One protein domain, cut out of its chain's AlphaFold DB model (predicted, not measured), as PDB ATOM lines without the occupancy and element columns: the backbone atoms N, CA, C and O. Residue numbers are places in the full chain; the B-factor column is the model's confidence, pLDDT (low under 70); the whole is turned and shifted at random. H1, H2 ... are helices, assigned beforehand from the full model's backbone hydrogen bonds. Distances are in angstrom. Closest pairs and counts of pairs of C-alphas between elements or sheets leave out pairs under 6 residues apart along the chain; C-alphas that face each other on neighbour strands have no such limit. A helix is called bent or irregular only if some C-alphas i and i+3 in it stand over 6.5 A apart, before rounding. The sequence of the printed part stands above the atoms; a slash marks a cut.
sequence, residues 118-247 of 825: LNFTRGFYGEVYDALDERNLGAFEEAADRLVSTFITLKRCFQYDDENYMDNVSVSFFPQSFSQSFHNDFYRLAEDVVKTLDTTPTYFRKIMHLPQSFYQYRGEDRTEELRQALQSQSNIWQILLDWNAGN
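AT A GLANCE: This is residues 118 to 247 of the 825 residues of the protein "Putative membrane protein" of Escherichia coli (UniProt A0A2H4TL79). A bundle of helices, longer than it is wide, has H3 in its middle with H1, H4 and H6 packed along it; H2 folds back along H1 and packs on the two short helices H4 and H5, which follow one another between H2 and H6. A long link, residues 158 to 177, loops at the end of the bundle where H2 ends and H3 begins. The printed part has 130 residues with six named helices, in the order H1 to H6, and no named strand, and its class is all helix. It is compact, with a radius of gyration of the C-alphas of 15.1 A, and elongated, spanning 47 by 29 by 23 A.

HOW THE PARTS SIT: Start at the longest helix, H6, residues 223 to 246. It touches H3, residues 178 to 198, at a shallow tilt of 28 degrees, the same way; the closest C-alphas are those of Glu 191 and Ile 239, 6.2 A apart. With residues 229 to 233 alone H6 touches H5, residues 210 to 214, closest at the C-alphas of Pro 211 and Ala 229, 4.8 A apart. H3 and H4, residues 202 to 208, form a helical hairpin at a shallow tilt of 29 degrees, with the C-alphas of Val 193 and Phe 204 closest at 5.8 A. Look next at H1, residues 121 to 133, which touches H3 at a shallow tilt of 14 degrees, the same way; the C-alphas of Thr 121 and Phe 182 are closest, 5.4 A apart. H1 and H2, residues 137 to 157, form a helical hairpin at 12 degrees, closest at the C-alphas of Ala 131 and Phe 140, 4.9 A apart. H2 touches H4 with residues 137 to 144 alone, the C-alphas of Glu 141 and Lys 206 being closest at 6.8 A, and H5 with residues 144 to 152 alone, those of Val 148 and Phe 214 at 5.8 A. H2 and H3 are near each other, while H2 and H6 are apart. Every O i to N i+4 pair is within hydrogen-bond range in H2, H4, H5 and H6; in H1 5 of 9 are, in H3 13 of 17.

IN THESE COORDINATES: Find C-alpha 223 at (177.202, 132.495, 131.429); from there H6 runs 34.1 A to C-alpha 246 at (148.520, 131.069, 113.027). H3 spans 32.8 A and H2 30.3 A. H1 begins at C-alpha 121, (163.189, 149.096, 128.748), and spans 19.3 A; it is irregular, with C-alphas 124 and 127 7.5 A apart. H4 spans 10.3 A and H5 6.1 A.

THE WHOLE: The two C-alphas farthest apart, those of Asp 161 and Asn 247, are 48.9 A from each other. The printed part has no cut. The link from H2 to H3 is long; within it residues 159 to 160 pair with 163 to 164, antiparallel. The mean pLDDT of the printed part is 82.9, and 21 residues are under 70, among them 168 to 176 and 216 to 222.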
ATOM      1  N   LEU A 118     159.907 146.563 134.628       54.06
ATOM      2  CA  LEU A 118     158.856 146.265 133.662       54.06
ATOM      3  C   LEU A 118     158.359 147.560 132.995       54.06
ATOM      4  O   LEU A 118     157.824 148.450 133.654       54.06
ATOM      5  N   ASN A 119     158.511 147.627 131.670       59.22
ATOM      6  CA  ASN A 119     158.194 148.756 130.781       59.22
ATOM      7  C   ASN A 119     159.204 149.915 130.743       59.22
ATOM      8  O   ASN A 119     159.075 150.758 129.858       59.22
ATOM      9  N   PHE A 120     160.216 149.964 131.615       72.06
ATOM     10  CA  PHE A 120     161.283 150.969 131.503       72.06
ATOM     11  C   PHE A 120     162.107 150.756 130.227       72.06
ATOM     12  O   PHE A 120     162.442 151.700 129.515       72.06
ATOM     13  N   THR A 121     162.380 149.493 129.903       81.56
ATOM     14  CA  THR A 121     163.189 149.096 128.748       81.56
ATOM     15  C   THR A 121     162.523 149.375 127.398       81.56
ATOM     16  O   THR A 121     163.229 149.519 126.405       81.56
ATOM     17  N   ARG A 122     161.197 149.569 127.349       79.94
ATOM     18  CA  ARG A 122     160.459 149.874 126.109       79.94
ATOM     19  C   ARG A 122     160.919 151.157 125.427       79.94
ATOM     20  O   ARG A 122     160.914 151.216 124.203       79.94
ATOM     21  N   GLY A 123     161.339 152.161 126.199       82.94
ATOM     22  CA  GLY A 123     161.792 153.442 125.650       82.94
ATOM     23  C   GLY A 123     162.982 153.307 124.694       82.94
ATOM     24  O   GLY A 123     163.098 154.094 123.762       82.94
ATOM     25  N   PHE A 124     163.820 152.278 124.867       88.38
ATOM     26  CA  PHE A 124     164.960 152.019 123.981       88.38
ATOM     27  C   PHE A 124     164.549 151.488 122.602       88.38
ATOM     28  O   PHE A 124     165.305 151.635 121.649       88.38
ATOM     29  N   TYR A 125     163.363 150.892 122.484       92.38
ATOM     30  CA  TYR A 125     162.882 150.275 121.247       92.38
ATOM     31  C   TYR A 125     162.096 151.242 120.350       92.38
ATOM     32  O   TYR A 125     161.775 150.872 119.224       92.38
ATOM     33  N   GLY A 126     161.790 152.460 120.819       90.75
ATOM     34  CA  GLY A 126     160.916 153.415 120.120       90.75
ATOM     35  C   GLY A 126     161.337 153.690 118.676       90.75
ATOM     36  O   GLY A 126     160.546 153.465 117.770       90.75
ATOM     37  N   GLU A 127     162.609 154.036 118.448       92.56
ATOM     38  CA  GLU A 127     163.130 154.304 117.093       92.56
ATOM     39  C   GLU A 127     162.982 153.105 116.143       92.56
ATOM     40  O   GLU A 127     162.789 153.274 114.940       92.56
ATOM     41  N   VAL A 128     163.086 151.883 116.678       94.12
ATOM     42  CA  VAL A 128     162.964 150.652 115.889       94.12
ATOM     43  C   VAL A 128     161.507 150.419 115.485       94.12
ATOM     44  O   VAL A 128     161.252 150.037 114.343       94.12
ATOM     45  N   TYR A 129     160.558 150.675 116.391       94.00
ATOM     46  CA  TYR A 129     159.126 150.607 116.091       94.00
ATOM     47  C   TYR A 129     158.696 151.694 115.105       94.00
ATOM     48  O   TYR A 129     158.023 151.374 114.130       94.00
ATOM     49  N   ASP A 130     159.150 152.936 115.285       94.12
ATOM     50  CA  ASP A 130     158.834 154.038 114.370       94.12
ATOM     51  C   ASP A 130     159.293 153.702 112.938       94.12
ATOM     52  O   ASP A 130     158.523 153.796 111.983       94.12
ATOM     53  N   ALA A 131     160.524 153.198 112.780       93.69
ATOM     54  CA  ALA A 131     161.051 152.797 111.476       93.69
ATOM     55  C   ALA A 131     160.328 151.580 110.862       93.69
ATOM     56  O   ALA A 131     160.226 151.466 109.632       93.69
ATOM     57  N   LEU A 132     159.838 150.660 111.701       93.94
ATOM     58  CA  LEU A 132     159.025 149.520 111.278       93.94
ATOM     59  C   LEU A 132     157.659 149.985 110.754       93.94
ATOM     60  O   LEU A 132     157.253 149.571 109.664       93.94
ATOM     61  N   ASP A 133     156.992 150.877 111.487       92.38
ATOM     62  CA  ASP A 133     155.685 151.440 111.137       92.38
ATOM     63  C   ASP A 133     155.759 152.298 109.864       92.38
ATOM     64  O   ASP A 133     154.897 152.196 108.984       92.38
ATOM     65  N   GLU A 134     156.839 153.068 109.700       92.69
ATOM     66  CA  GLU A 134     157.144 153.836 108.486       92.69
ATOM     67  C   GLU A 134     157.545 152.959 107.285       92.69
ATOM     68  O   GLU A 134     157.652 153.457 106.161       92.69
ATOM     69  N   ARG A 135     157.763 151.651 107.491       90.56
ATOM     70  CA  ARG A 135     158.247 150.696 106.476       90.56
ATOM     71  C   ARG A 135     159.548 151.151 105.809       90.56
ATOM     72  O   ARG A 135     159.753 150.955 104.608       90.56
ATOM     73  N   ASN A 136     160.460 151.714 106.599       93.69
ATOM     74  CA  ASN A 136     161.763 152.181 106.138       93.69
ATOM     75  C   ASN A 136     162.872 151.211 106.571       93.69
ATOM     76  O   ASN A 136     163.337 151.247 107.706       93.69
ATOM     77  N   LEU A 137     163.297 150.328 105.661       91.88
ATOM     78  CA  LEU A 137     164.276 149.279 105.977       91.88
ATOM     79  C   LEU A 137     165.635 149.846 106.413       91.88
ATOM     80  O   LEU A 137     166.224 149.336 107.358       91.88
ATOM     81  N   GLY A 138     166.116 150.909 105.761       92.12
ATOM     82  CA  GLY A 138     167.409 151.512 106.100       92.12
ATOM     83  C   GLY A 138     167.402 152.140 107.494       92.12
ATOM     84  O   GLY A 138     168.302 151.879 108.290       92.12
ATOM     85  N   ALA A 139     166.349 152.901 107.818       94.25
ATOM     86  CA  ALA A 139     166.182 153.476 109.155       94.25
ATOM     87  C   ALA A 139     166.021 152.389 110.228       94.25
ATOM     88  O   ALA A 139     166.559 152.520 111.326       94.25
ATOM     89  N   PHE A 140     165.330 151.297 109.892       95.94
ATOM     90  CA  PHE A 140     165.137 150.162 110.786       95.94
ATOM     91  C   PHE A 140     166.457 149.458 111.118       95.94
ATOM     92  O   PHE A 140     166.738 149.192 112.286       95.94
ATOM     93  N   GLU A 141     167.289 149.169 110.112       93.81
ATOM     94  CA  GLU A 141     168.590 148.528 110.324       93.81
ATOM     95  C   GLU A 141     169.515 149.394 111.185       93.81
ATOM     96  O   GLU A 141     170.145 148.877 112.109       93.81
ATOM     97  N   GLU A 142     169.540 150.706 110.936       94.50
ATOM     98  CA  GLU A 142     170.346 151.654 111.706       94.50
ATOM     99  C   GLU A 142     169.854 151.782 113.157       94.50
ATOM    100  O   GLU A 142     170.657 151.759 114.093       94.50
ATOM    101  N   ALA A 143     168.535 151.858 113.368       94.69
ATOM    102  CA  ALA A 143     167.936 151.895 114.701       94.69
ATOM    103  C   ALA A 143     168.219 150.603 115.487       94.69
ATOM    104  O   ALA A 143     168.551 150.659 116.673       94.69
ATOM    105  N   ALA A 144     168.159 149.442 114.830       93.81
ATOM    106  CA  ALA A 144     168.502 148.158 115.437       93.81
ATOM    107  C   ALA A 144     169.985 148.084 115.857       93.81
ATOM    108  O   ALA A 144     170.297 147.590 116.943       93.81
ATOM    109  N   ASP A 145     170.906 148.620 115.051       92.31
ATOM    110  CA  ASP A 145     172.330 148.677 115.408       92.31
ATOM    111  C   ASP A 145     172.594 149.656 116.565       92.31
ATOM    112  O   ASP A 145     173.372 149.357 117.480       92.31
ATOM    113  N   ARG A 146     171.892 150.799 116.596       92.19
ATOM    114  CA  ARG A 146     171.929 151.731 117.736       92.19
ATOM    115  C   ARG A 146     171.390 151.095 119.016       92.19
ATOM    116  O   ARG A 146     171.978 151.303 120.081       92.19
ATOM    117  N   LEU A 147     170.328 150.294 118.929       93.75
ATOM    118  CA  LEU A 147     169.771 149.550 120.062       93.75
ATOM    119  C   LEU A 147     170.818 148.607 120.674       93.75
ATOM    120  O   LEU A 147     171.042 148.644 121.886       93.75
ATOM    121  N   VAL A 148     171.511 147.821 119.844       90.81
ATOM    122  CA  VAL A 148     172.617 146.946 120.279       90.81
ATOM    123  C   VAL A 148     173.720 147.761 120.947       90.81
ATOM    124  O   VAL A 148     174.132 147.444 122.064       90.81
ATOM    125  N   SER A 149     174.183 148.833 120.297       89.00
ATOM    126  CA  SER A 149     175.242 149.685 120.846       89.00
ATOM    127  C   SER A 149     174.847 150.271 122.204       89.00
ATOM    128  O   SER A 149     175.680 150.362 123.110       89.00
ATOM    129  N   THR A 150     173.578 150.649 122.365       90.00
ATOM    130  CA  THR A 150     173.037 151.204 123.610       90.00
ATOM    131  C   THR A 150     173.035 150.155 124.713       90.00
ATOM    132  O   THR A 150     173.560 150.414 125.794       90.00
ATOM    133  N   PHE A 151     172.535 148.950 124.431       88.44
ATOM    134  CA  PHE A 151     172.533 147.843 125.387       88.44
ATOM    135  C   PHE A 151     173.946 147.481 125.860       88.44
ATOM    136  O   PHE A 151     174.205 147.450 127.064       88.44
ATOM    137  N   ILE A 152     174.886 147.302 124.926       85.56
ATOM    138  CA  ILE A 152     176.291 146.998 125.238       85.56
ATOM    139  C   ILE A 152     176.912 148.120 126.078       85.56
ATOM    140  O   ILE A 152     177.640 147.851 127.031       85.56
ATOM    141  N   THR A 153     176.636 149.383 125.744       85.12
ATOM    142  CA  THR A 153     177.172 150.534 126.487       85.12
ATOM    143  C   THR A 153     176.637 150.570 127.911       85.12
ATOM    144  O   THR A 153     177.420 150.746 128.842       85.12
ATOM    145  N   LEU A 154     175.333 150.346 128.094       84.19
ATOM    146  CA  LEU A 154     174.729 150.249 129.419       84.19
ATOM    147  C   LEU A 154     175.400 149.136 130.224       84.19
ATOM    148  O   LEU A 154     175.931 149.411 131.298       84.19
ATOM    149  N   LYS A 155     175.502 147.927 129.661       82.12
ATOM    150  CA  LYS A 155     176.192 146.806 130.309       82.12
ATOM    151  C   LYS A 155     177.603 147.189 130.767       82.12
ATOM    152  O   LYS A 155     177.946 146.902 131.911       82.12
ATOM    153  N   ARG A 156     178.364 147.940 129.950       77.56
ATOM    154  CA  ARG A 156     179.743 148.383 130.276       77.56
ATOM    155  C   ARG A 156     179.759 149.361 131.433       77.56
ATOM    156  O   ARG A 156     180.627 149.289 132.296       77.56
ATOM    157  N   CYS A 157     178.820 150.297 131.441       79.50
ATOM    158  CA  CYS A 157     178.742 151.328 132.467       79.50
ATOM    159  C   CYS A 157     178.310 150.783 133.837       79.50
ATOM    160  O   CYS A 157     178.627 151.408 134.847       79.50
ATOM    161  N   PHE A 158     177.597 149.654 133.871       76.44
ATOM    162  CA  PHE A 158     177.043 149.055 135.090       76.44
ATOM    163  C   PHE A 158     177.788 147.797 135.573       76.44
ATOM    164  O   PHE A 158     177.341 147.159 136.530       76.44
ATOM    165  N   GLN A 159     178.932 147.459 134.972       74.00
ATOM    166  CA  GLN A 159     179.803 146.388 135.458       74.00
ATOM    167  C   GLN A 159     180.490 146.780 136.778       74.00
ATOM    168  O   GLN A 159     180.939 147.920 136.941       74.00
ATOM    169  N   TYR A 160     180.592 145.837 137.714       69.56
ATOM    170  CA  TYR A 160     181.352 145.993 138.954       69.56
ATOM    171  C   TYR A 160     182.004 144.669 139.340       69.56
ATOM    172  O   TYR A 160     181.341 143.639 139.346       69.56
ATOM    173  N   ASP A 161     183.290 144.709 139.690       70.19
ATOM    174  CA  ASP A 161     184.087 143.492 139.884       70.19
ATOM    175  C   ASP A 161     183.830 142.504 138.716       70.19
ATOM    176  O   ASP A 161     183.910 142.912 137.548       70.19
ATOM    177  N   ASP A 162     183.444 141.265 139.031       62.66
ATOM    178  CA  ASP A 162     183.146 140.213 138.054       62.66
ATOM    179  C   ASP A 162     181.639 140.124 137.717       62.66
ATOM    180  O   ASP A 162     181.244 139.297 136.906       62.66
ATOM    181  N   GLU A 163     180.792 140.991 138.287       67.44
ATOM    182  CA  GLU A 163     179.324 140.974 138.169       67.44
ATOM    183  C   GLU A 163     178.772 142.232 137.451       67.44
ATOM    184  O   GLU A 163     179.497 143.163 137.071       67.44
ATOM    185  N   ASN A 164     177.450 142.291 137.239       72.81
ATOM    186  CA  ASN A 164     176.791 143.428 136.593       72.81
ATOM    187  C   ASN A 164     175.503 143.857 137.313       72.81
ATOM    188  O   ASN A 164     174.584 143.065 137.529       72.81
ATOM    189  N   TYR A 165     175.381 145.155 137.627       72.00
ATOM    190  CA  TYR A 165     174.206 145.683 138.333       72.00
ATOM    191  C   TYR A 165     172.904 145.522 137.539       72.00
ATOM    192  O   TYR A 165     171.828 145.538 138.134       72.00
ATOM    193  N   MET A 166     172.984 145.376 136.213       75.00
ATOM    194  CA  MET A 166     171.820 145.172 135.348       75.00
ATOM    195  C   MET A 166     171.256 143.751 135.427       75.00
ATOM    196  O   MET A 166     170.093 143.562 135.065       75.00
ATOM    197  N   ASP A 167     172.042 142.790 135.919       73.25
ATOM    198  CA  ASP A 167     171.650 141.386 136.090       73.25
ATOM    199  C   ASP A 167     171.181 141.073 137.516       73.25
ATOM    200  O   ASP A 167     170.453 140.105 137.736       73.25
ATOM    201  N   ASN A 168     171.488 141.952 138.473       68.69
ATOM    202  CA  ASN A 168     171.073 141.802 139.861       68.69
ATOM    203  C   ASN A 168     169.556 141.928 140.045       68.69
ATOM    204  O   ASN A 168     168.907 142.892 139.628       68.69
ATOM    205  N   VAL A 169     168.995 140.958 140.759       57.47
ATOM    206  CA  VAL A 169     167.565 140.841 141.041       57.47
ATOM    207  C   VAL A 169     167.266 141.475 142.409       57.47
ATOM    208  O   VAL A 169     167.757 141.014 143.437       57.47
ATOM    209  N   SER A 170     166.452 142.538 142.459       47.03
ATOM    210  CA  SER A 170     165.972 143.086 143.743       47.03
ATOM    211  C   SER A 170     164.891 142.179 144.344       47.03
ATOM    212  O   SER A 170     164.082 141.622 143.614       47.03
ATOM    213  N   VAL A 171     164.844 142.006 145.670       38.97
ATOM    214  CA  VAL A 171     163.879 141.112 146.343       38.97
ATOM    215  C   VAL A 171     162.433 141.625 146.164       38.97
ATOM    216  O   VAL A 171     161.922 142.421 146.957       38.97
ATOM    217  N   SER A 172     161.758 141.174 145.105       34.75
ATOM    218  CA  SER A 172     160.325 141.375 144.839       34.75
ATOM    219  C   SER A 172     159.590 140.032 144.795       34.75
ATOM    220  O   SER A 172     160.208 138.975 144.793       34.75
ATOM    221  N   PHE A 173     158.256 140.073 144.763       36.50
ATOM    222  CA  PHE A 173     157.403 138.883 144.639       36.50
ATOM    223  C   PHE A 173     157.487 138.234 143.237       36.50
ATOM    224  O   PHE A 173     157.184 137.057 143.105       36.50
ATOM    225  N   PHE A 174     157.937 138.986 142.217       44.41
ATOM    226  CA  PHE A 174     158.326 138.512 140.874       44.41
ATOM    227  C   PHE A 174     159.432 139.416 140.304       44.41
ATOM    228  O   PHE A 174     159.140 140.338 139.538       44.41
ATOM    229  N   PRO A 175     160.686 139.272 140.739       54.09
ATOM    230  CA  PRO A 175     161.716 140.223 140.368       54.09
ATOM    231  C   PRO A 175     162.360 139.845 139.026       54.09
ATOM    232  O   PRO A 175     162.827 138.723 138.858       54.09
ATOM    233  N   GLN A 176     162.365 140.783 138.075       62.84
ATOM    234  CA  GLN A 176     163.120 140.682 136.821       62.84
ATOM    235  C   GLN A 176     164.273 141.686 136.846       62.84
ATOM    236  O   GLN A 176     164.091 142.825 137.291       62.84
ATOM    237  N   SER A 177     165.444 141.267 136.371       75.88
ATOM    238  CA  SER A 177     166.587 142.162 136.178       75.88
ATOM    239  C   SER A 177     166.337 143.115 135.000       75.88
ATOM    240  O   SER A 177     165.427 142.900 134.188       75.88
ATOM    241  N   PHE A 178     167.131 144.184 134.883       81.19
ATOM    242  CA  PHE A 178     167.028 145.079 133.729       81.19
ATOM    243  C   PHE A 178     167.294 144.307 132.434       81.19
ATOM    244  O   PHE A 178     166.533 144.449 131.476       81.19
ATOM    245  N   SER A 179     168.338 143.473 132.409       83.00
ATOM    246  CA  SER A 179     168.698 142.680 131.230       83.00
ATOM    247  C   SER A 179     167.554 141.757 130.827       83.00
ATOM    248  O   SER A 179     167.146 141.744 129.669       83.00
ATOM    249  N   GLN A 180     166.936 141.079 131.797       82.06
ATOM    250  CA  GLN A 180     165.782 140.227 131.534       82.06
ATOM    251  C   GLN A 180     164.593 141.021 130.967       82.06
ATOM    252  O   GLN A 180     163.967 140.577 130.006       82.06
ATOM    253  N   SER A 181     164.300 142.211 131.505       84.44
ATOM    254  CA  SER A 181     163.262 143.098 130.955       84.44
ATOM    255  C   SER A 181     163.592 143.546 129.525       84.44
ATOM    256  O   SER A 181     162.709 143.577 128.669       84.44
ATOM    257  N   PHE A 182     164.865 143.828 129.238       88.50
ATOM    258  CA  PHE A 182     165.327 144.219 127.909       88.50
ATOM    259  C   PHE A 182     165.132 143.089 126.889       88.50
ATOM    260  O   PHE A 182     164.568 143.324 125.822       88.50
ATOM    261  N   HIS A 183     165.515 141.856 127.236       89.25
ATOM    262  CA  HIS A 183     165.287 140.667 126.408       89.25
ATOM    263  C   HIS A 183     163.789 140.324 126.252       89.25
ATOM    264  O   HIS A 183     163.375 139.821 125.206       89.25
ATOM    265  N   ASN A 184     162.950 140.636 127.247       87.38
ATOM    266  CA  ASN A 184     161.493 140.490 127.149       87.38
ATOM    267  C   ASN A 184     160.858 141.514 126.190       87.38
ATOM    268  O   ASN A 184     159.911 141.182 125.479       87.38
ATOM    269  N   ASP A 185     161.351 142.754 126.144       89.12
ATOM    270  CA  ASP A 185     160.880 143.735 125.158       89.12
ATOM    271  C   ASP A 185     161.406 143.426 123.746       89.12
ATOM    272  O   ASP A 185     160.675 143.622 122.775       89.12
ATOM    273  N   PHE A 186     162.602 142.835 123.625       93.06
ATOM    274  CA  PHE A 186     163.091 142.281 122.358       93.06
ATOM    275  C   PHE A 186     162.155 141.203 121.796       93.06
ATOM    276  O   PHE A 186     161.855 141.203 120.604       93.06
ATOM    277  N   TYR A 187     161.664 140.302 122.653       91.69
ATOM    278  CA  TYR A 187     160.692 139.280 122.260       91.69
ATOM    279  C   TYR A 187     159.437 139.899 121.621       91.69
ATOM    280  O   TYR A 187     159.015 139.466 120.553       91.69
ATOM    281  N   ARG A 188     158.896 140.969 122.220       91.12
ATOM    282  CA  ARG A 188     157.731 141.694 121.682       91.12
ATOM    283  C   ARG A 188     158.020 142.335 120.326       91.12
ATOM    284  O   ARG A 188     157.201 142.237 119.421       91.12
ATOM    285  N   LEU A 189     159.202 142.937 120.168       94.00
ATOM    286  CA  LEU A 189     159.622 143.483 118.877       94.00
ATOM    287  C   LEU A 189     159.648 142.384 117.804       94.00
ATOM    288  O   LEU A 189     159.169 142.591 116.691       94.00
ATOM    289  N   ALA A 190     160.188 141.208 118.130       94.25
ATOM    290  CA  ALA A 190     160.237 140.086 117.200       94.25
ATOM    291  C   ALA A 190     158.830 139.580 116.805       94.25
ATOM    292  O   ALA A 190     158.620 139.267 115.632       94.25
ATOM    293  N   GLU A 191     157.860 139.564 117.731       93.81
ATOM    294  CA  GLU A 191     156.450 139.234 117.443       93.81
ATOM    295  C   GLU A 191     155.784 140.225 116.478       93.81
ATOM    296  O   GLU A 191     154.931 139.841 115.675       93.81
ATOM    297  N   ASP A 192     156.153 141.504 116.524       92.62
ATOM    298  CA  ASP A 192     155.629 142.488 115.579       92.62
ATOM    299  C   ASP A 192     156.325 142.400 114.222       92.62
ATOM    300  O   ASP A 192     155.677 142.498 113.178       92.62
ATOM    301  N   VAL A 193     157.625 142.121 114.205       94.81
ATOM    302  CA  VAL A 193     158.398 142.080 112.961       94.81
ATOM    303  C   VAL A 193     158.160 140.801 112.166       94.81
ATOM    304  O   VAL A 193     158.194 140.845 110.938       94.81
ATOM    305  N   VAL A 194     157.844 139.666 112.800       93.56
ATOM    306  CA  VAL A 194     157.494 138.442 112.051       93.56
ATOM    307  C   VAL A 194     156.284 138.661 111.133       93.56
ATOM    308  O   VAL A 194     156.197 138.069 110.060       93.56
ATOM    309  N   LYS A 195     155.386 139.595 111.476       90.94
ATOM    310  CA  LYS A 195     154.230 139.959 110.641       90.94
ATOM    311  C   LYS A 195     154.653 140.549 109.294       90.94
ATOM    312  O   LYS A 195     153.904 140.465 108.324       90.94
ATOM    313  N   THR A 196     155.864 141.101 109.173       91.06
ATOM    314  CA  THR A 196     156.340 141.614 107.881       91.06
ATOM    315  C   THR A 196     156.602 140.502 106.871       91.06
ATOM    316  O   THR A 196     156.643 140.816 105.684       91.06
ATOM    317  N   LEU A 197     156.733 139.229 107.282       88.62
ATOM    318  CA  LEU A 197     156.975 138.088 106.381       88.62
ATOM    319  C   LEU A 197     155.910 137.948 105.279       88.62
ATOM    320  O   LEU A 197     156.219 137.490 104.169       88.62
ATOM    321  N   ASP A 198     154.693 138.438 105.533       85.19
ATOM    322  CA  ASP A 198     153.626 138.544 104.533       85.19
ATOM    323  C   ASP A 198     154.039 139.364 103.305       85.19
ATOM    324  O   ASP A 198     153.622 139.089 102.175       85.19
ATOM    325  N   THR A 199     154.926 140.339 103.488       85.19
ATOM    326  CA  THR A 199     155.360 141.271 102.441       85.19
ATOM    327  C   THR A 199     156.844 141.137 102.111       85.19
ATOM    328  O   THR A 199     157.186 141.016 100.934       85.19
ATOM    329  N   THR A 200     157.721 141.094 103.115       89.25
ATOM    330  CA  THR A 200     159.173 140.994 102.956       89.25
ATOM    331  C   THR A 200     159.858 140.250 104.118       89.25
ATOM    332  O   THR A 200     159.525 140.467 105.285       89.25
ATOM    333  N   PRO A 201     160.873 139.406 103.834       90.62
ATOM    334  CA  PRO A 201     161.676 138.750 104.865       90.62
ATOM    335  C   PRO A 201     162.793 139.618 105.470       90.62
ATOM    336  O   PRO A 201     163.450 139.198 106.420       90.62
ATOM    337  N   THR A 202     163.070 140.798 104.909       92.31
ATOM    338  CA  THR A 202     164.291 141.565 105.215       92.31
ATOM    339  C   THR A 202     164.352 142.077 106.651       92.31
ATOM    340  O   THR A 202     165.391 141.940 107.290       92.31
ATOM    341  N   TYR A 203     163.243 142.596 107.186       93.56
ATOM    342  CA  TYR A 203     163.180 143.068 108.574       93.56
ATOM    343  C   TYR A 203     163.448 141.931 109.555       93.56
ATOM    344  O   TYR A 203     164.326 142.037 110.406       93.56
ATOM    345  N   PHE A 204     162.750 140.805 109.382       93.06
ATOM    346  CA  PHE A 204     162.902 139.646 110.254       93.06
ATOM    347  C   PHE A 204     164.325 139.078 110.219       93.06
ATOM    348  O   PHE A 204     164.872 138.730 111.265       93.06
ATOM    349  N   ARG A 205     164.975 139.077 109.044       92.38
ATOM    350  CA  ARG A 205     166.392 138.714 108.927       92.38
ATOM    351  C   ARG A 205     167.276 139.560 109.836       92.38
ATOM    352  O   ARG A 205     168.067 138.985 110.571       92.38
ATOM    353  N   LYS A 206     167.112 140.886 109.859       93.06
ATOM    354  CA  LYS A 206     167.903 141.763 110.741       93.06
ATOM    355  C   LYS A 206     167.746 141.386 112.217       93.06
ATOM    356  O   LYS A 206     168.741 141.362 112.936       93.06
ATOM    357  N   ILE A 207     166.530 141.057 112.658       93.31
ATOM    358  CA  ILE A 207     166.250 140.752 114.072       93.31
ATOM    359  C   ILE A 207     166.831 139.403 114.499       93.31
ATOM    360  O   ILE A 207     167.313 139.292 115.625       93.31
ATOM    361  N   MET A 208     166.859 138.406 113.603       92.00
ATOM    362  CA  MET A 208     167.448 137.085 113.882       92.00
ATOM    363  C   MET A 208     168.897 137.164 114.388       92.00
ATOM    364  O   MET A 208     169.282 136.364 115.236       92.00
ATOM    365  N   HIS A 209     169.674 138.154 113.932       89.06
ATOM    366  CA  HIS A 209     171.077 138.340 114.324       89.06
ATOM    367  C   HIS A 209     171.269 139.098 115.651       89.06
ATOM    368  O   HIS A 209     172.357 139.075 116.229       89.06
ATOM    369  N   LEU A 210     170.251 139.816 116.141       91.00
ATOM    370  CA  LEU A 210     170.405 140.726 117.283       91.00
ATOM    371  C   LEU A 210     170.776 140.038 118.606       91.00
ATOM    372  O   LEU A 210     171.614 140.601 119.309       91.00
ATOM    373  N   PRO A 211     170.261 138.840 118.959       91.44
ATOM    374  CA  PRO A 211     170.659 138.165 120.195       91.44
ATOM    375  C   PRO A 211     172.165 137.906 120.284       91.44
ATOM    376  O   PRO A 211     172.782 138.162 121.316       91.44
ATOM    377  N   GLN A 212     172.774 137.469 119.182       87.75
ATOM    378  CA  GLN A 212     174.219 137.285 119.091       87.75
ATOM    379  C   GLN A 212     174.969 138.614 119.224       87.75
ATOM    380  O   GLN A 212     176.005 138.683 119.884       87.75
ATOM    381  N   SER A 213     174.435 139.688 118.640       86.88
ATOM    382  CA  SER A 213     175.000 141.032 118.773       86.88
ATOM    383  C   SER A 213     174.916 141.561 120.208       86.88
ATOM    384  O   SER A 213     175.881 142.161 120.677       86.88
ATOM    385  N   PHE A 214     173.833 141.290 120.946       85.38
ATOM    386  CA  PHE A 214     173.730 141.625 122.374       85.38
ATOM    387  C   PHE A 214     174.806 140.920 123.210       85.38
ATOM    388  O   PHE A 214     175.333 141.517 124.146       85.38
ATOM    389  N   TYR A 215     175.187 139.697 122.828       80.75
ATOM    390  CA  TYR A 215     176.238 138.925 123.491       80.75
ATOM    391  C   TYR A 215     177.671 139.409 123.196       80.75
ATOM    392  O   TYR A 215     178.600 139.010 123.888       80.75
ATOM    393  N   GLN A 216     177.912 140.317 122.236       69.94
ATOM    394  CA  GLN A 216     179.269 140.828 121.932       69.94
ATOM    395  C   GLN A 216     179.914 141.665 123.067       69.94
ATOM    396  O   GLN A 216     180.972 142.286 122.893       69.94
ATOM    397  N   TYR A 217     179.287 141.691 124.240       57.09
ATOM    398  CA  TYR A 217     179.814 142.227 125.479       57.09
ATOM    399  C   TYR A 217     181.040 141.429 125.980       57.09
ATOM    400  O   TYR A 217     181.103 140.212 125.871       57.09
ATOM    401  N   ARG A 218     182.068 142.125 126.495       55.81
ATOM    402  CA  ARG A 218     183.375 141.546 126.894       55.81
ATOM    403  C   ARG A 218     183.595 141.563 128.417       55.81
ATOM    404  O   ARG A 218     184.700 141.867 128.860       55.81
ATOM    405  N   GLY A 219     182.545 141.317 129.200       51.94
ATOM    406  CA  GLY A 219     182.632 141.165 130.658       51.94
ATOM    407  C   GLY A 219     183.152 139.792 131.101       51.94
ATOM    408  O   GLY A 219     183.410 138.914 130.268       51.94
ATOM    409  N   GLU A 220     183.325 139.624 132.416       51.19
ATOM    410  CA  GLU A 220     183.814 138.379 133.034       51.19
ATOM    411  C   GLU A 220     182.677 137.402 133.412       51.19
ATOM    412  O   GLU A 220     182.853 136.206 133.186       51.19
ATOM    413  N   ASP A 221     181.478 137.861 133.809       52.88
ATOM    414  CA  ASP A 221     180.288 136.987 133.931       52.88
ATOM    415  C   ASP A 221     179.631 136.717 132.565       52.88
ATOM    416  O   ASP A 221     178.797 137.473 132.063       52.88
ATOM    417  N   ARG A 222     180.061 135.625 131.923       67.50
ATOM    418  CA  ARG A 222     179.688 135.274 130.541       67.50
ATOM    419  C   ARG A 222     178.496 134.329 130.435       67.50
ATOM    420  O   ARG A 222     177.935 134.198 129.345       67.50
ATOM    421  N   THR A 223     178.123 133.641 131.513       70.19
ATOM    422  CA  THR A 223     177.202 132.495 131.429       70.19
ATOM    423  C   THR A 223     175.737 132.924 131.476       70.19
ATOM    424  O   THR A 223     174.929 132.400 130.704       70.19
ATOM    425  N   GLU A 224     175.368 133.895 132.318       75.88
ATOM    426  CA  GLU A 224     173.989 134.414 132.360       75.88
ATOM    427  C   GLU A 224     173.648 135.230 131.105       75.88
ATOM    428  O   GLU A 224     172.578 135.056 130.520       75.88
ATOM    429  N   GLU A 225     174.577 136.047 130.610       79.00
ATOM    430  CA  GLU A 225     174.381 136.798 129.363       79.00
ATOM    431  C   GLU A 225     174.214 135.872 128.157       79.00
ATOM    432  O   GLU A 225     173.307 136.057 127.340       79.00
ATOM    433  N   LEU A 226     175.040 134.822 128.071       85.31
ATOM    434  CA  LEU A 226     174.891 133.796 127.045       85.31
ATOM    435  C   LEU A 226     173.523 133.109 127.144       85.31
ATOM    436  O   LEU A 226     172.859 132.889 126.131       85.31
ATOM    437  N   ARG A 227     173.074 132.789 128.363       86.62
ATOM    438  CA  ARG A 227     171.768 132.169 128.610       86.62
ATOM    439  C   ARG A 227     170.620 133.030 128.110       86.62
ATOM    440  O   ARG A 227     169.704 132.486 127.488       86.62
ATOM    441  N   GLN A 228     170.674 134.337 128.348       86.94
ATOM    442  CA  GLN A 228     169.669 135.286 127.874       86.94
ATOM    443  C   GLN A 228     169.707 135.432 126.349       86.94
ATOM    444  O   GLN A 228     168.659 135.347 125.711       86.94
ATOM    445  N   ALA A 229     170.892 135.549 125.745       90.19
ATOM    446  CA  ALA A 229     171.047 135.648 124.294       90.19
ATOM    447  C   ALA A 229     170.540 134.393 123.559       90.19
ATOM    448  O   ALA A 229     169.709 134.497 122.652       90.19
ATOM    449  N   LEU A 230     170.955 133.197 123.993       92.75
ATOM    450  CA  LEU A 230     170.478 131.932 123.423       92.75
ATOM    451  C   LEU A 230     168.968 131.752 123.624       92.75
ATOM    452  O   LEU A 230     168.284 131.260 122.728       92.75
ATOM    453  N   GLN A 231     168.424 132.166 124.777       91.19
ATOM    454  CA  GLN A 231     166.977 132.149 125.004       91.19
ATOM    455  C   GLN A 231     166.249 133.105 124.055       91.19
ATOM    456  O   GLN A 231     165.255 132.707 123.458       91.19
ATOM    457  N   SER A 232     166.735 134.335 123.872       92.50
ATOM    458  CA  SER A 232     166.135 135.285 122.932       92.50
ATOM    459  C   SER A 232     166.120 134.746 121.509       92.50
ATOM    460  O   SER A 232     165.095 134.851 120.846       92.50
ATOM    461  N   GLN A 233     167.202 134.118 121.048       93.50
ATOM    462  CA  GLN A 233     167.234 133.531 119.710       93.50
ATOM    463  C   GLN A 233     166.324 132.303 119.596       93.50
ATOM    464  O   GLN A 233     165.561 132.199 118.640       93.50
ATOM    465  N   SER A 234     166.297 131.428 120.604       92.56
ATOM    466  CA  SER A 234     165.328 130.326 120.667       92.56
ATOM    467  C   SER A 234     163.874 130.817 120.686       92.56
ATOM    468  O   SER A 234     162.994 130.133 120.171       92.56
ATOM    469  N   ASN A 235     163.595 131.996 121.248       92.62
ATOM    470  CA  ASN A 235     162.258 132.575 121.188       92.62
ATOM    471  C   ASN A 235     161.906 133.064 119.774       92.62
ATOM    472  O   ASN A 235     160.755 132.955 119.377       92.62
ATOM    473  N   ILE A 236     162.873 133.565 118.996       94.94
ATOM    474  CA  ILE A 236     162.642 133.934 117.587       94.94
ATOM    475  C   ILE A 236     162.231 132.703 116.769       94.94
ATOM    476  O   ILE A 236     161.335 132.801 115.933       94.94
ATOM    477  N   TRP A 237     162.839 131.542 117.037       95.69
ATOM    478  CA  TRP A 237     162.408 130.266 116.455       95.69
ATOM    479  C   TRP A 237     160.942 129.964 116.779       95.69
ATOM    480  O   TRP A 237     160.163 129.686 115.870       95.69
ATOM    481  N   GLN A 238     160.545 130.093 118.050       93.19
ATOM    482  CA  GLN A 238     159.154 129.899 118.466       93.19
ATOM    483  C   GLN A 238     158.201 130.870 117.756       93.19
ATOM    484  O   GLN A 238     157.210 130.433 117.186       93.19
ATOM    485  N   ILE A 239     158.534 132.164 117.712       94.19
ATOM    486  CA  ILE A 239     157.734 133.198 117.033       94.19
ATOM    487  C   ILE A 239     157.536 132.857 115.550       94.19
ATOM    488  O   ILE A 239     156.449 133.044 115.003       94.19
ATOM    489  N   LEU A 240     158.578 132.351 114.886       94.50
ATOM    490  CA  LEU A 240     158.507 131.953 113.484       94.50
ATOM    491  C   LEU A 240     157.556 130.760 113.284       94.50
ATOM    492  O   LEU A 240     156.769 130.765 112.335       94.50
ATOM    493  N   LEU A 241     157.590 129.765 114.176       93.88
ATOM    494  CA  LEU A 241     156.665 128.627 114.155       93.88
ATOM    495  C   LEU A 241     155.223 129.048 114.450       93.88
ATOM    496  O   LEU A 241     154.317 128.665 113.712       93.88
ATOM    497  N   ASP A 242     155.018 129.889 115.462       91.56
ATOM    498  CA  ASP A 242     153.701 130.406 115.843       91.56
ATOM    499  C   ASP A 242     153.076 131.225 114.709       91.56
ATOM    500  O   ASP A 242     151.876 131.118 114.445       91.56
ATOM    501  N   TRP A 243     153.888 131.997 113.979       92.31
ATOM    502  CA  TRP A 243     153.433 132.702 112.784       92.31
ATOM    503  C   TRP A 243     152.951 131.729 111.700       92.31
ATOM    504  O   TRP A 243     151.892 131.957 111.116       92.31
ATOM    505  N   ASN A 244     153.661 130.625 111.441       91.44
ATOM    506  CA  ASN A 244     153.190 129.620 110.483       91.44
ATOM    507  C   ASN A 244     151.898 128.939 110.968       91.44
ATOM    508  O   ASN A 244     150.930 128.862 110.215       91.44
ATOM    509  N   ALA A 245     151.842 128.526 112.237       86.88
ATOM    510  CA  ALA A 245     150.676 127.868 112.828       86.88
ATOM    511  C   ALA A 245     149.424 128.767 112.866       86.88
ATOM    512  O   ALA A 245     148.301 128.286 112.708       86.88
ATOM    513  N   GLY A 246     149.602 130.080 113.046       83.31
ATOM    514  CA  GLY A 246     148.520 131.069 113.027       83.31
ATOM    515  C   GLY A 246     147.897 131.295 111.644       83.31
ATOM    516  O   GLY A 246     146.787 131.828 111.547       83.31
ATOM    517  N   ASN A 247     148.565 130.867 110.570       79.06
ATOM    518  CA  ASN A 247     148.085 131.000 109.201       79.06
ATOM    519  C   ASN A 247     147.366 129.719 108.742       79.06
ATOM    520  O   ASN A 247     147.955 128.647 108.686       79.06
TER     521      ASN A 247